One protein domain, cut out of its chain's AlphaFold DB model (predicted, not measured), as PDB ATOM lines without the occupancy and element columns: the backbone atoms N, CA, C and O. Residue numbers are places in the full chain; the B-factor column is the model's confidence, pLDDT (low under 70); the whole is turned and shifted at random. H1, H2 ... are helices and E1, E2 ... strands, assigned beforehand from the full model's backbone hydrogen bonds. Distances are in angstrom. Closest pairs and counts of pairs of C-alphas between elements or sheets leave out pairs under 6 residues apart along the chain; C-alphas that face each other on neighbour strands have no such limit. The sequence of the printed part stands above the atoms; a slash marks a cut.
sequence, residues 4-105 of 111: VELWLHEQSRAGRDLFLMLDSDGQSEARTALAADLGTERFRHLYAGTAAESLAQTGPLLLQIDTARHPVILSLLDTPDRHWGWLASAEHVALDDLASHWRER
ATOM      1  N   VAL A   4     -35.028 -14.863  31.660       88.69
ATOM      2  CA  VAL A   4     -34.029 -13.793  31.793       88.69
ATOM      3  C   VAL A   4     -34.635 -12.447  31.410       88.69
ATOM      4  O   VAL A   4     -34.463 -11.471  32.130       88.69
ATOM      5  N   GLU A   5     -35.418 -12.396  30.334       87.25
ATOM      6  CA  GLU A   5     -36.154 -11.193  29.947       87.25
ATOM      7  C   GLU A   5     -37.192 -10.791  31.007       87.25
ATOM      8  O   GLU A   5     -37.358  -9.601  31.277       87.25
ATOM      9  N   LEU A   6     -37.870 -11.767  31.632       89.50
ATOM     10  CA  LEU A   6     -38.769 -11.511  32.764       89.50
ATOM     11  C   LEU A   6     -38.015 -10.900  33.942       89.50
ATOM     12  O   LEU A   6     -38.433  -9.860  34.444       89.50
ATOM     13  N   TRP A   7     -36.878 -11.486  34.317       92.75
ATOM     14  CA  TRP A   7     -36.033 -10.945  35.375       92.75
ATOM     15  C   TRP A   7     -35.570  -9.516  35.054       92.75
ATOM     16  O   TRP A   7     -35.768  -8.624  35.873       92.75
ATOM     17  N   LEU A   8     -35.057  -9.252  33.845       91.69
ATOM     18  CA  LEU A   8     -34.647  -7.905  33.411       91.69
ATOM     19  C   LEU A   8     -35.803  -6.899  33.508       91.69
ATOM     20  O   LEU A   8     -35.619  -5.775  33.973       91.69
ATOM     21  N   HIS A   9     -37.008  -7.309  33.107       89.75
ATOM     22  CA  HIS A   9     -38.196  -6.471  33.216       89.75
ATOM     23  C   HIS A   9     -38.559  -6.161  34.675       89.75
ATOM     24  O   HIS A   9     -38.862  -5.013  34.997       89.75
ATOM     25  N   GLU A  10     -38.510  -7.154  35.562       92.94
ATOM     26  CA  GLU A  10     -38.794  -6.982  36.992       92.94
ATOM     27  C   GLU A  10     -37.771  -6.071  37.679       92.94
ATOM     28  O   GLU A  10     -38.162  -5.182  38.434       92.94
ATOM     29  N   GLN A  11     -36.479  -6.236  37.382       93.19
ATOM     30  CA  GLN A  11     -35.423  -5.379  37.929       93.19
ATOM     31  C   GLN A  11     -35.589  -3.921  37.477       93.19
ATOM     32  O   GLN A  11     -35.537  -3.012  38.303       93.19
ATOM     33  N   SER A  12     -35.865  -3.705  36.186       90.31
ATOM     34  CA  SER A  12     -36.137  -2.372  35.635       90.31
ATOM     35  C   SER A  12     -37.375  -1.736  36.283       90.31
ATOM     36  O   SER A  12     -37.337  -0.581  36.701       90.31
ATOM     37  N   ARG A  13     -38.462  -2.503  36.471       91.75
ATOM     38  CA  ARG A  13     -39.667  -2.033  37.182       91.75
ATOM     39  C   ARG A  13     -39.417  -1.690  38.648       91.75
ATOM     40  O   ARG A  13     -40.123  -0.840  39.185       91.75
ATOM     41  N   ALA A  14     -38.454  -2.347  39.283       92.94
ATOM     42  CA  ALA A  14     -38.021  -2.046  40.641       92.94
ATOM     43  C   ALA A  14     -37.079  -0.826  40.717       92.94
ATOM     44  O   ALA A  14     -36.605  -0.511  41.804       92.94
ATOM     45  N   GLY A  15     -36.799  -0.150  39.594       91.44
ATOM     46  CA  GLY A  15     -35.912   1.013  39.542       91.44
ATOM     47  C   GLY A  15     -34.442   0.667  39.773       91.44
ATOM     48  O   GLY A  15     -33.692   1.503  40.263       91.44
ATOM     49  N   ARG A  16     -34.036  -0.576  39.484       93.12
ATOM     50  CA  ARG A  16     -32.646  -1.020  39.623       93.12
ATOM     51  C   ARG A  16     -31.871  -0.740  38.346       93.12
ATOM     52  O   ARG A  16     -32.400  -0.931  37.249       93.12
ATOM     53  N   ASP A  17     -30.603  -0.385  38.502       92.88
ATOM     54  CA  ASP A  17     -29.676  -0.309  37.380       92.88
ATOM     55  C   ASP A  17     -29.365  -1.713  36.881       92.88
ATOM     56  O   ASP A  17     -29.179  -2.643  37.675       92.88
ATOM     57  N   LEU A  18     -29.294  -1.860  35.562       93.88
ATOM     58  CA  LEU A  18     -28.972  -3.113  34.899       93.88
ATOM     59  C   LEU A  18     -27.628  -2.996  34.194       93.88
ATOM     60  O   LEU A  18     -27.348  -2.015  33.503       93.88
ATOM     61  N   PHE A  19     -26.821  -4.040  34.334       95.12
ATOM     62  CA  PHE A  19     -25.493  -4.109  33.750       95.12
ATOM     63  C   PHE A  19     -25.303  -5.396  32.964       95.12
ATOM     64  O   PHE A  19     -25.786  -6.461  33.357       95.12
ATOM     65  N   LEU A  20     -24.545  -5.286  31.881       95.00
ATOM     66  CA  LEU A  20     -24.016  -6.399  31.109       95.00
ATOM     67  C   LEU A  20     -22.494  -6.394  31.252       95.00
ATOM     68  O   LEU A  20     -21.839  -5.422  30.887       95.00
ATOM     69  N   MET A  21     -21.935  -7.484  31.771       95.00
ATOM     70  CA  MET A  21     -20.522  -7.801  31.608       95.00
ATOM     71  C   MET A  21     -20.390  -8.665  30.364       95.00
ATOM     72  O   MET A  21     -20.797  -9.825  30.380       95.00
ATOM     73  N   LEU A  22     -19.843  -8.094  29.297       94.62
ATOM     74  CA  LEU A  22     -19.560  -8.823  28.070       94.62
ATOM     75  C   LEU A  22     -18.115  -9.323  28.115       94.62
ATOM     76  O   LEU A  22     -17.180  -8.517  28.196       94.62
ATOM     77  N   ASP A  23     -17.944 -10.641  28.064       89.31
ATOM     78  CA  ASP A  23     -16.646 -11.237  27.771       89.31
ATOM     79  C   ASP A  23     -16.308 -10.953  26.306       89.31
ATOM     80  O   ASP A  23     -17.167 -11.020  25.429       89.31
ATOM     81  N   SER A  24     -15.065 -10.580  26.036       76.19
ATOM     82  CA  SER A  24     -14.630 -10.254  24.682       76.19
ATOM     83  C   SER A  24     -14.246 -11.492  23.876       76.19
ATOM     84  O   SER A  24     -14.189 -11.399  22.647       76.19
ATOM     85  N   ASP A  25     -14.015 -12.644  24.517       81.56
ATOM     86  CA  ASP A  25     -13.685 -13.869  23.792       81.56
ATOM     87  C   ASP A  25     -14.887 -14.370  22.971       81.56
ATOM     88  O   ASP A  25     -15.974 -14.637  23.481       81.56
ATOM     89  N   GLY A  26     -14.720 -14.430  21.648       79.88
ATOM     90  CA  GLY A  26     -15.775 -14.831  20.714       79.88
ATOM     91  C   GLY A  26     -16.949 -13.851  20.551       79.88
ATOM     92  O   GLY A  26     -17.876 -14.171  19.802       79.88
ATOM     93  N   GLN A  27     -16.926 -12.668  21.187       87.38
ATOM     94  CA  GLN A  27     -18.029 -11.686  21.159       87.38
ATOM     95  C   GLN A  27     -17.652 -10.322  20.554       87.38
ATOM     96  O   GLN A  27     -18.361  -9.333  20.750       87.38
ATOM     97  N   SER A  28     -16.564 -10.243  19.781       85.56
ATOM     98  CA  SER A  28     -16.068  -8.992  19.181       85.56
ATOM     99  C   SER A  28     -17.118  -8.224  18.365       85.56
ATOM    100  O   SER A  28     -17.138  -6.992  18.399       85.56
ATOM    101  N   GLU A  29     -18.003  -8.927  17.653       89.38
ATOM    102  CA  GLU A  29     -19.084  -8.313  16.871       89.38
ATOM    103  C   GLU A  29     -20.133  -7.660  17.781       89.38
ATOM    104  O   GLU A  29     -20.413  -6.469  17.640       89.38
ATOM    105  N   ALA A  30     -20.638  -8.400  18.776       90.31
ATOM    106  CA  ALA A  30     -21.591  -7.882  19.756       90.31
ATOM    107  C   ALA A  30     -21.004  -6.698  20.538       90.31
ATOM    108  O   ALA A  30     -21.673  -5.684  20.729       90.31
ATOM    109  N   ARG A  31     -19.724  -6.795  20.921       89.50
ATOM    110  CA  ARG A  31     -18.977  -5.727  21.593       89.50
ATOM    111  C   ARG A  31     -18.927  -4.457  20.750       89.50
ATOM    112  O   ARG A  31     -19.199  -3.374  21.258       89.50
ATOM    113  N   THR A  32     -18.586  -4.594  19.470       88.31
ATOM    114  CA  THR A  32     -18.469  -3.463  18.540       88.31
ATOM    115  C   THR A  32     -19.824  -2.805  18.303       88.31
ATOM    116  O   THR A  32     -19.922  -1.584  18.386       88.31
ATOM    117  N   ALA A  33     -20.871  -3.602  18.074       89.38
ATOM    118  CA  ALA A  33     -22.223  -3.095  17.863       89.38
ATOM    119  C   ALA A  33     -22.754  -2.350  19.101       89.38
ATOM    120  O   ALA A  33     -23.218  -1.221  18.993       89.38
ATOM    121  N   LEU A  34     -22.607  -2.934  20.296       88.62
ATOM    122  CA  LEU A  34     -23.055  -2.300  21.539       88.62
ATOM    123  C   LEU A  34     -22.284  -1.012  21.854       88.62
ATOM    124  O   LEU A  34     -22.892  -0.026  22.263       88.62
ATOM    125  N   ALA A  35     -20.962  -1.002  21.659       84.50
ATOM    126  CA  ALA A  35     -20.153   0.195  21.882       84.50
ATOM    127  C   ALA A  35     -20.495   1.326  20.895       84.50
ATOM    128  O   ALA A  35     -20.433   2.497  21.270       84.50
ATOM    129  N   ALA A  36     -20.869   0.989  19.656       86.31
ATOM    130  CA  ALA A  36     -21.308   1.961  18.656       86.31
ATOM    131  C   ALA A  36     -22.686   2.563  18.987       86.31
ATOM    132  O   ALA A  36     -22.866   3.772  18.845       86.31
ATOM    133  N   ASP A  37     -23.629   1.746  19.466       86.12
ATOM    134  CA  ASP A  37     -25.026   2.156  19.663       86.12
ATOM    135  C   ASP A  37     -25.292   2.836  21.019       86.12
ATOM    136  O   ASP A  37     -26.103   3.760  21.102       86.12
ATOM    137  N   LEU A  38     -24.630   2.403  22.101       80.25
ATOM    138  CA  LEU A  38     -24.940   2.868  23.464       80.25
ATOM    139  C   LEU A  38     -24.297   4.219  23.828       80.25
ATOM    140  O   LEU A  38     -24.688   4.831  24.823       80.25
ATOM    141  N   GLY A  39     -23.339   4.700  23.030       81.75
ATOM    142  CA  GLY A  39     -22.550   5.897  23.325       81.75
ATOM    143  C   GLY A  39     -21.485   5.667  24.409       81.75
ATOM    144  O   GLY A  39     -21.575   4.756  25.233       81.75
ATOM    145  N   THR A  40     -20.452   6.514  24.421       83.94
ATOM    146  CA  THR A  40     -19.254   6.345  25.271       83.94
ATOM    147  C   THR A  40     -19.542   6.381  26.768       83.94
ATOM    148  O   THR A  40     -18.822   5.772  27.554       83.94
ATOM    149  N   GLU A  41     -20.617   7.052  27.180       89.12
ATOM    150  CA  GLU A  41     -20.982   7.179  28.591       89.12
ATOM    151  C   GLU A  41     -21.522   5.882  29.195       89.12
ATOM    152  O   GLU A  41     -21.483   5.719  30.411       89.12
ATOM    153  N   ARG A  42     -21.979   4.938  28.366       92.19
ATOM    154  CA  ARG A  42     -22.692   3.736  28.816       92.19
ATOM    155  C   ARG A  42     -21.846   2.483  28.901       92.19
ATOM    156  O   ARG A  42     -22.375   1.426  29.240       92.19
ATOM    157  N   PHE A  43     -20.552   2.577  28.622       94.06
ATOM    158  CA  PHE A  43     -19.656   1.443  28.779       94.06
ATOM    159  C   PHE A  43     -18.296   1.838  29.342       94.06
ATOM    160  O   PHE A  43     -17.850   2.978  29.216       94.06
ATOM    161  N   ARG A  44     -17.610   0.864  29.944       95.12
ATOM    162  CA  ARG A  44     -16.226   0.977  30.408       95.12
ATOM    163  C   ARG A  44     -15.456  -0.293  30.064       95.12
ATOM    164  O   ARG A  44     -15.897  -1.401  30.361       95.12
ATOM    165  N   HIS A  45     -14.273  -0.124  29.479       94.06
ATOM    166  CA  HIS A  45     -13.297  -1.206  29.354       94.06
ATOM    167  C   HIS A  45     -12.719  -1.507  30.739       94.06
ATOM    168  O   HIS A  45     -12.150  -0.609  31.372       94.06
ATOM    169  N   LEU A  46     -12.856  -2.743  31.223       94.75
ATOM    170  CA  LEU A  46     -12.426  -3.075  32.584       94.75
ATOM    171  C   LEU A  46     -10.910  -3.100  32.757       94.75
ATOM    172  O   LEU A  46     -10.436  -2.852  33.855       94.75
ATOM    173  N   TYR A  47     -10.144  -3.349  31.697       95.00
ATOM    174  CA  TYR A  47      -8.684  -3.315  31.798       95.00
ATOM    175  C   TYR A  47      -8.077  -1.929  31.590       95.00
ATOM    176  O   TYR A  47      -6.907  -1.740  31.924       95.00
ATOM    177  N   ALA A  48      -8.862  -0.954  31.122       94.69
ATOM    178  CA  ALA A  48      -8.396   0.423  31.038       94.69
ATOM    179  C   ALA A  48      -8.096   0.976  32.446       94.69
ATOM    180  O   ALA A  48      -8.910   0.824  33.358       94.69
ATOM    181  N   GLY A  49      -6.943   1.611  32.623       94.62
ATOM    182  CA  GLY A  49      -6.404   2.106  33.885       94.62
ATOM    183  C   GLY A  49      -5.762   1.040  34.779       94.62
ATOM    184  O   GLY A  49      -5.510   1.324  35.946       94.62
ATOM    185  N   THR A  50      -5.513  -0.179  34.283       95.88
ATOM    186  CA  THR A  50      -4.962  -1.291  35.088       95.88
ATOM    187  C   THR A  50      -3.639  -1.814  34.529       95.88
ATOM    188  O   THR A  50      -3.231  -1.463  33.423       95.88
ATOM    189  N   ALA A  51      -2.984  -2.731  35.251       94.38
ATOM    190  CA  ALA A  51      -1.804  -3.443  34.749       94.38
ATOM    191  C   ALA A  51      -2.072  -4.241  33.450       94.38
ATOM    192  O   ALA A  51      -1.133  -4.560  32.723       94.38
ATOM    193  N   ALA A  52      -3.339  -4.527  33.130       93.88
ATOM    194  CA  ALA A  52      -3.764  -5.212  31.911       93.88
ATOM    195  C   ALA A  52      -4.187  -4.255  30.770       93.88
ATOM    196  O   ALA A  52      -4.821  -4.708  29.821       93.88
ATOM    197  N   GLU A  53      -3.852  -2.957  30.824       95.12
ATOM    198  CA  GLU A  53      -4.246  -1.930  29.829       95.12
ATOM    199  C   GLU A  53      -4.045  -2.365  28.373       95.12
ATOM    200  O   GLU A  53      -4.886  -2.105  27.516       95.12
ATOM    201  N   SER A  54      -2.952  -3.075  28.082       93.50
ATOM    202  CA  SER A  54      -2.649  -3.564  26.731       93.50
ATOM    203  C   SER A  54      -3.737  -4.480  26.153       93.50
ATOM    204  O   SER A  54      -3.823  -4.636  24.937       93.50
ATOM    205  N   LEU A  55      -4.590  -5.048  27.010       91.88
ATOM    206  CA  LEU A  55      -5.725  -5.897  26.668       91.88
ATOM    207  C   LEU A  55      -7.067  -5.153  26.729       91.88
ATOM    208  O   LEU A  55      -8.097  -5.773  26.504       91.88
ATOM    209  N   ALA A  56      -7.121  -3.845  27.005       91.75
ATOM    210  CA  ALA A  56      -8.387  -3.107  27.139       91.75
ATOM    211  C   ALA A  56      -9.300  -3.245  25.907       91.75
ATOM    212  O   ALA A  56     -10.524  -3.357  26.030       91.75
ATOM    213  N   GLN A  57      -8.707  -3.330  24.712       88.56
ATOM    214  CA  GLN A  57      -9.452  -3.493  23.464       88.56
ATOM    215  C   GLN A  57      -9.891  -4.922  23.152       88.56
ATOM    216  O   GLN A  57     -10.670  -5.120  22.228       88.56
ATOM    217  N   THR A  58      -9.466  -5.903  23.936       88.81
ATOM    218  CA  THR A  58      -9.859  -7.310  23.777       88.81
ATOM    219  C   THR A  58     -10.315  -7.933  25.092       88.81
ATOM    220  O   THR A  58     -10.516  -9.137  25.155       88.81
ATOM    221  N   GLY A  59     -10.452  -7.131  26.148       90.06
ATOM    222  CA  GLY A  59     -10.844  -7.547  27.487       90.06
ATOM    223  C   GLY A  59     -12.299  -7.206  27.799       90.06
ATOM    224  O   GLY A  59     -12.985  -6.615  26.960       90.06
ATOM    225  N   PRO A  60     -12.786  -7.556  28.997       92.69
ATOM    226  CA  PRO A  60     -14.193  -7.419  29.345       92.69
ATOM    227  C   PRO A  60     -14.716  -5.986  29.218       92.69
ATOM    228  O   PRO A  60     -14.051  -5.013  29.606       92.69
ATOM    229  N   LEU A  61     -15.938  -5.872  28.701       93.94
ATOM    230  CA  LEU A  61     -16.665  -4.616  28.570       93.94
ATOM    231  C   LEU A  61     -17.815  -4.602  29.580       93.94
ATOM    232  O   LEU A  61     -18.682  -5.472  29.548       93.94
ATOM    233  N   LEU A  62     -17.824  -3.616  30.477       95.50
ATOM    234  CA  LEU A  62     -18.956  -3.361  31.364       95.50
ATOM    235  C   LEU A  62     -19.880  -2.351  30.690       95.50
ATOM    236  O   LEU A  62     -19.424  -1.266  30.343       95.50
ATOM    237  N   LEU A  63     -21.158  -2.685  30.532       94.38
ATOM    238  CA  LEU A  63     -22.161  -1.811  29.931       94.38
ATOM    239  C   LEU A  63     -23.322  -1.584  30.894       94.38
ATOM    240  O   LEU A  63     -23.791  -2.534  31.519       94.38
ATOM    241  N   GLN A  64     -23.821  -0.353  30.964       93.81
ATOM    242  CA  GLN A  64     -25.121  -0.057  31.562       93.81
ATOM    243  C   GLN A  64     -26.200  -0.191  30.484       93.81
ATOM    244  O   GLN A  64     -26.089   0.391  29.402       93.81
ATOM    245  N   ILE A  65     -27.238  -0.971  30.772       91.00
ATOM    246  CA  ILE A  65     -28.317  -1.272  29.829       91.00
ATOM    247  C   ILE A  65     -29.649  -0.814  30.422       91.00
ATOM    248  O   ILE A  65     -29.909  -1.022  31.598       91.00
ATOM    249  N   ASP A  66     -30.526  -0.208  29.621       78.81
ATOM    250  CA  ASP A  66     -31.841   0.221  30.132       78.81
ATOM    251  C   ASP A  66     -32.885  -0.887  30.040       78.81
ATOM    252  O   ASP A  66     -33.802  -0.981  30.854       78.81
ATOM    253  N   THR A  67     -32.799  -1.699  28.982       70.38
ATOM    254  CA  THR A  67     -33.795  -2.723  28.684       70.38
ATOM    255  C   THR A  67     -33.168  -3.905  27.957       70.38
ATOM    256  O   THR A  67     -32.216  -3.755  27.194       70.38
ATOM    257  N   ALA A  68     -33.798  -5.071  28.102       71.25
ATOM    258  CA  ALA A  68     -33.482  -6.262  27.317       71.25
ATOM    259  C   ALA A  68     -33.764  -6.104  25.811       71.25
ATOM    260  O   ALA A  68     -33.410  -6.981  25.043       71.25
ATOM    261  N   ARG A  69     -34.430  -5.024  25.368       80.06
ATOM    262  CA  ARG A  69     -34.966  -4.902  24.000       80.06
ATOM    263  C   ARG A  69     -33.921  -4.541  22.950       80.06
ATOM    264  O   ARG A  69     -34.260  -4.475  21.772       80.06
ATOM    265  N   HIS A  70     -32.682  -4.269  23.354       85.88
ATOM    266  CA  HIS A  70     -31.616  -4.013  22.396       85.88
ATOM    267  C   HIS A  70     -31.380  -5.279  21.550       85.88
ATOM    268  O   HIS A  70     -31.132  -6.332  22.139       85.88
ATOM    269  N   PRO A  71     -31.402  -5.217  20.203       88.94
ATOM    270  CA  PRO A  71     -31.314  -6.410  19.356       88.94
ATOM    271  C   PRO A  71     -30.086  -7.276  19.644       88.94
ATOM    272  O   PRO A  71     -30.198  -8.491  19.747       88.94
ATOM    273  N   VAL A  72     -28.925  -6.648  19.861       90.88
ATOM    274  CA  VAL A  72     -27.700  -7.377  20.228       90.88
ATOM    275  C   VAL A  72     -27.848  -8.099  21.570       90.88
ATOM    276  O   VAL A  72     -27.419  -9.239  21.689       90.88
ATOM    277  N   ILE A  73     -28.492  -7.477  22.565       90.50
ATOM    278  CA  ILE A  73     -28.721  -8.112  23.871       90.50
ATOM    279  C   ILE A  73     -29.674  -9.298  23.710       90.50
ATOM    280  O   ILE A  73     -29.395 -10.355  24.259       90.50
ATOM    281  N   LEU A  74     -30.742  -9.165  22.918       90.44
ATOM    282  CA  LEU A  74     -31.650 -10.279  22.620       90.44
ATOM    283  C   LEU A  74     -30.905 -11.462  21.984       90.44
ATOM    284  O   LEU A  74     -31.032 -12.583  22.464       90.44
ATOM    285  N   SER A  75     -30.043 -11.212  20.993       91.69
ATOM    286  CA  SER A  75     -29.228 -12.263  20.366       91.69
ATOM    287  C   SER A  75     -28.286 -12.966  21.352       91.69
ATOM    288  O   SER A  75     -28.084 -14.178  21.262       91.69
ATOM    289  N   LEU A  76     -27.710 -12.226  22.308       91.94
ATOM    290  CA  LEU A  76     -26.918 -12.816  23.391       91.94
ATOM    291  C   LEU A  76     -27.809 -13.689  24.289       91.94
ATOM    292  O   LEU A  76     -27.482 -14.844  24.558       91.94
ATOM    293  N   LEU A  77     -28.974 -13.185  24.702       90.88
ATOM    294  CA  LEU A  77     -29.924 -13.928  25.537       90.88
ATOM    295  C   LEU A  77     -30.433 -15.221  24.886       90.88
ATOM    296  O   LEU A  77     -30.730 -16.174  25.607       90.88
ATOM    297  N   ASP A  78     -30.496 -15.267  23.557       91.94
ATOM    298  CA  ASP A  78     -30.874 -16.456  22.789       91.94
ATOM    299  C   ASP A  78     -29.723 -17.465  22.616       91.94
ATOM    300  O   ASP A  78     -29.961 -18.602  22.213       91.94
ATOM    301  N   THR A  79     -28.484 -17.085  22.953       91.75
ATOM    302  CA  THR A  79     -27.277 -17.928  22.823       91.75
ATOM    303  C   THR A  79     -26.458 -18.033  24.125       91.75
ATOM    304  O   THR A  79     -25.251 -17.769  24.137       91.75
ATOM    305  N   PRO A  80     -27.072 -18.420  25.263       89.69
ATOM    306  CA  PRO A  80     -26.376 -18.502  26.553       89.69
ATOM    307  C   PRO A  80     -25.252 -19.554  26.582       89.69
ATOM    308  O   PRO A  80     -24.321 -19.443  27.377       89.69
ATOM    309  N   ASP A  81     -25.309 -20.555  25.704       91.19
ATOM    310  CA  ASP A  81     -24.290 -21.592  25.509       91.19
ATOM    311  C   ASP A  81     -22.966 -21.046  24.954       91.19
ATOM    312  O   ASP A  81     -21.931 -21.696  25.070       91.19
ATOM    313  N   ARG A  82     -22.970 -19.823  24.409       91.00
ATOM    314  CA  ARG A  82     -21.760 -19.144  23.929       91.00
ATOM    315  C   ARG A  82     -20.962 -18.441  25.027       91.00
ATOM    316  O   ARG A  82     -19.977 -17.784  24.703       91.00
ATOM    317  N   HIS A  83     -21.384 -18.548  26.290       90.12
ATOM    318  CA  HIS A  83     -20.667 -18.025  27.459       90.12
ATOM    319  C   HIS A  83     -20.225 -16.558  27.318       90.12
ATOM    320  O   HIS A  83     -19.145 -16.176  27.747       90.12
ATOM    321  N   TRP A  84     -21.078 -15.716  26.732       93.00
ATOM    322  CA  TRP A  84     -20.765 -14.321  26.402       93.00
ATOM    323  C   TRP A  84     -20.573 -13.398  27.616       93.00
ATOM    324  O   TRP A  84     -20.265 -12.222  27.442       93.00
ATOM    325  N   GLY A  85     -20.782 -13.889  28.839       93.62
ATOM    326  CA  GLY A  85     -20.623 -13.128  30.072       93.62
ATOM    327  C   GLY A  85     -21.827 -13.263  30.998       93.62
ATOM    328  O   GLY A  85     -22.366 -14.358  31.168       93.62
ATOM    329  N   TRP A  86     -22.221 -12.167  31.647       93.88
ATOM    330  CA  TRP A  86     -23.280 -12.185  32.656       93.88
ATOM    331  C   TRP A  86     -24.016 -10.852  32.785       93.88
ATOM    332  O   TRP A  86     -23.532  -9.791  32.397       93.88
ATOM    333  N   LEU A  87     -25.214 -10.930  33.360       94.44
ATOM    334  CA  LEU A  87     -26.051  -9.785  33.697       94.44
ATOM    335  C   LEU A  87     -26.040  -9.550  35.203       94.44
ATOM    336  O   LEU A  87     -25.993 -10.500  35.985       94.44
ATOM    337  N   ALA A  88     -26.144  -8.289  35.605       94.25
ATOM    338  CA  ALA A  88     -26.302  -7.908  37.000       94.25
ATOM    339  C   ALA A  88     -27.335  -6.800  37.169       94.25
ATOM    340  O   ALA A  88     -27.629  -6.048  36.239       94.25
ATOM    341  N   SER A  89     -27.875  -6.708  38.383       93.94
ATOM    342  CA  SER A  89     -28.697  -5.586  38.815       93.94
ATOM    343  C   SER A  89     -28.193  -5.030  40.141       93.94
ATOM    344  O   SER A  89     -27.821  -5.784  41.044       93.94
ATOM    345  N   ALA A  90     -28.222  -3.711  40.294       93.44
ATOM    346  CA  ALA A  90     -27.802  -3.039  41.518       93.44
ATOM    347  C   ALA A  90     -28.788  -1.939  41.915       93.44
ATOM    348  O   ALA A  90     -29.552  -1.431  41.094       93.44
ATOM    349  N   GLU A  91     -28.791  -1.598  43.199       91.12
ATOM    350  CA  GLU A  91     -29.496  -0.419  43.685       91.12
ATOM    351  C   GLU A  91     -28.593   0.797  43.463       91.12
ATOM    352  O   GLU A  91     -27.594   0.931  44.160       91.12
ATOM    353  N   HIS A  92     -28.932   1.621  42.467       85.50
ATOM    354  CA  HIS A  92     -28.310   2.916  42.159       85.50
ATOM    355  C   HIS A  92     -26.781   2.943  42.299       85.50
ATOM    356  O   HIS A  92     -26.247   3.468  43.278       85.50
ATOM    357  N   VAL A  93     -26.071   2.405  41.306       91.88
ATOM    358  CA  VAL A  93     -24.599   2.428  41.271       91.88
ATOM    359  C   VAL A  93     -24.116   3.121  40.007       91.88
ATOM    360  O   VAL A  93     -24.532   2.783  38.897       91.88
ATOM    361  N   ALA A  94     -23.214   4.091  40.158       93.31
ATOM    362  CA  ALA A  94     -22.605   4.717  38.999       93.31
ATOM    363  C   ALA A  94     -21.752   3.688  38.245       93.31
ATOM    364  O   ALA A  94     -21.017   2.896  38.843       93.31
ATOM    365  N   LEU A  95     -21.817   3.726  36.913       94.81
ATOM    366  CA  LEU A  95     -21.036   2.833  36.056       94.81
ATOM    367  C   LEU A  95     -19.529   2.917  36.360       94.81
ATOM    368  O   LEU A  95     -18.840   1.898  36.348       94.81
ATOM    369  N   ASP A  96     -19.029   4.118  36.663       95.62
ATOM    370  CA  ASP A  96     -17.627   4.353  37.019       95.62
ATOM    371  C   ASP A  96     -17.230   3.750  38.370       95.62
ATOM    372  O   ASP A  96     -16.132   3.198  38.488       95.62
ATOM    373  N   ASP A  97     -18.122   3.776  39.363       95.69
ATOM    374  CA  ASP A  97     -17.880   3.157  40.670       95.69
ATOM    375  C   ASP A  97     -17.806   1.634  40.530       95.69
ATOM    376  O   ASP A  97     -16.891   0.989  41.048       95.69
ATOM    377  N   LEU A  98     -18.728   1.054  39.755       95.06
ATOM    378  CA  LEU A  98     -18.729  -0.377  39.471       95.06
ATOM    379  C   LEU A  98     -17.488  -0.792  38.664       95.06
ATOM    380  O   LEU A  98     -16.857  -1.801  38.978       95.06
ATOM    381  N   ALA A  99     -17.095  -0.010  37.654       96.44
ATOM    382  CA  ALA A  99     -15.883  -0.271  36.883       96.44
ATOM    383  C   ALA A  99     -14.625  -0.202  37.763       96.44
ATOM    384  O   ALA A  99     -13.759  -1.071  37.661       96.44
ATOM    385  N   SER A 100     -14.532   0.796  38.645       96.56
ATOM    386  CA  SER A 100     -13.411   0.961  39.579       96.56
ATOM    387  C   SER A 100     -13.318  -0.210  40.556       96.56
ATOM    388  O   SER A 100     -12.250  -0.801  40.703       96.56
ATOM    389  N   HIS A 101     -14.453  -0.637  41.115       95.06
ATOM    390  CA  HIS A 101     -14.531  -1.806  41.989       95.06
ATOM    391  C   HIS A 101     -13.951  -3.074  41.340       95.06
ATOM    392  O   HIS A 101     -13.243  -3.848  41.994       95.06
ATOM    393  N   TRP A 102     -14.244  -3.300  40.057       94.44
ATOM    394  CA  TRP A 102     -13.703  -4.433  39.306       94.44
ATOM    395  C   TRP A 102     -12.226  -4.259  38.956       94.44
ATOM    396  O   TRP A 102     -11.458  -5.209  39.096       94.44
ATOM    397  N   ARG A 103     -11.809  -3.055  38.554       96.50
ATOM    398  CA  ARG A 103     -10.408  -2.726  38.241       96.50
ATOM    399  C   ARG A 103      -9.471  -2.992  39.414       96.50
ATOM    400  O   ARG A 103      -8.417  -3.588  39.222       96.50
ATOM    401  N   GLU A 104      -9.883  -2.632  40.628       96.38
ATOM    402  CA  GLU A 104      -9.133  -2.890  41.868       96.38
ATOM    403  C   GLU A 104      -8.894  -4.383  42.145       96.38
ATOM    404  O   GLU A 104      -8.007  -4.739  42.918       96.38
ATOM    405  N   ARG A 105      -9.690  -5.264  41.530       94.50
ATOM    406  CA  ARG A 105      -9.633  -6.724  41.700       94.50
ATOM    407  C   ARG A 105      -8.979  -7.437  40.522       94.50
ATOM    408  O   ARG A 105      -8.944  -8.666  40.511       94.50
TER     409      ARG A 105
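This is residues 4 to 105 of the 111 residues of the protein "Uncharacterized protein DUF4123" of Pseudomonas sp. GV091 (UniProt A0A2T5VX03). A strongly twisted sheet of four strands has H1 and H2 over one face and H4 over the other, in three layers, while H3 only grazes it. H1 and the long loop between E2 and E3 lie at opposite ends of the longest axis. The printed part has 102 residues with four named helices and four named strands, in the order H1, E1, H2, E2, E3, H3, E4, H4, class mixed. The antiparallel sheet runs E2, E3, E1, E4; the whole is compact, radius of gyration of the C-alphas 13.1 A, spans 38 by 28 by 23 A.

E2, residues 43 to 45, and E3, residues 61 to 65, form a hairpin, with N 44 and O 62 at 2.8 A. E1, residues 17 to 22, pairs antiparallel with E3, N 63 and O 20 at 2.8 A, and with E4, residues 85 to 90, N 19 and O 88 at 2.9 A. H1, residues 4 to 13, runs along the strands at a height over the sheet of 9.9 A; its closest C-alphas to E4 are Gln 11 and Ser 89, 6.8 A. H2, residues 28 to 38, is on the same face. H4, residues 95 to 103, is on the opposite face; its closest C-alphas to E2 are Ala 99 and Arg 44, 6.6 A. H3, residues 71 to 77, only just touches H2, with 3 pairs of C-alphas within 8 A, the closest Val 72 and Ala 30, 6.1 A. E1, H2, E2 and E3, H3, E4 are split strand-helix-strand units, same-way strands with another between, their crossovers right-handed. In the four helices every O i to N i+4 pair is within hydrogen-bond range.

H1 begins at C-alpha 4 (-34.029, -13.793, 31.793) and H4 ends at C-alpha 103 (-10.408, -2.726, 38.241). E4 spans 16.9 A and H2 15.4 A.

The C-alphas farthest apart, Arg 13 and Ser 54, are 38.5 A apart. The link from E2 to E3 is long; the printed part has no cut, and no printed residue is under 70 in pLDDT.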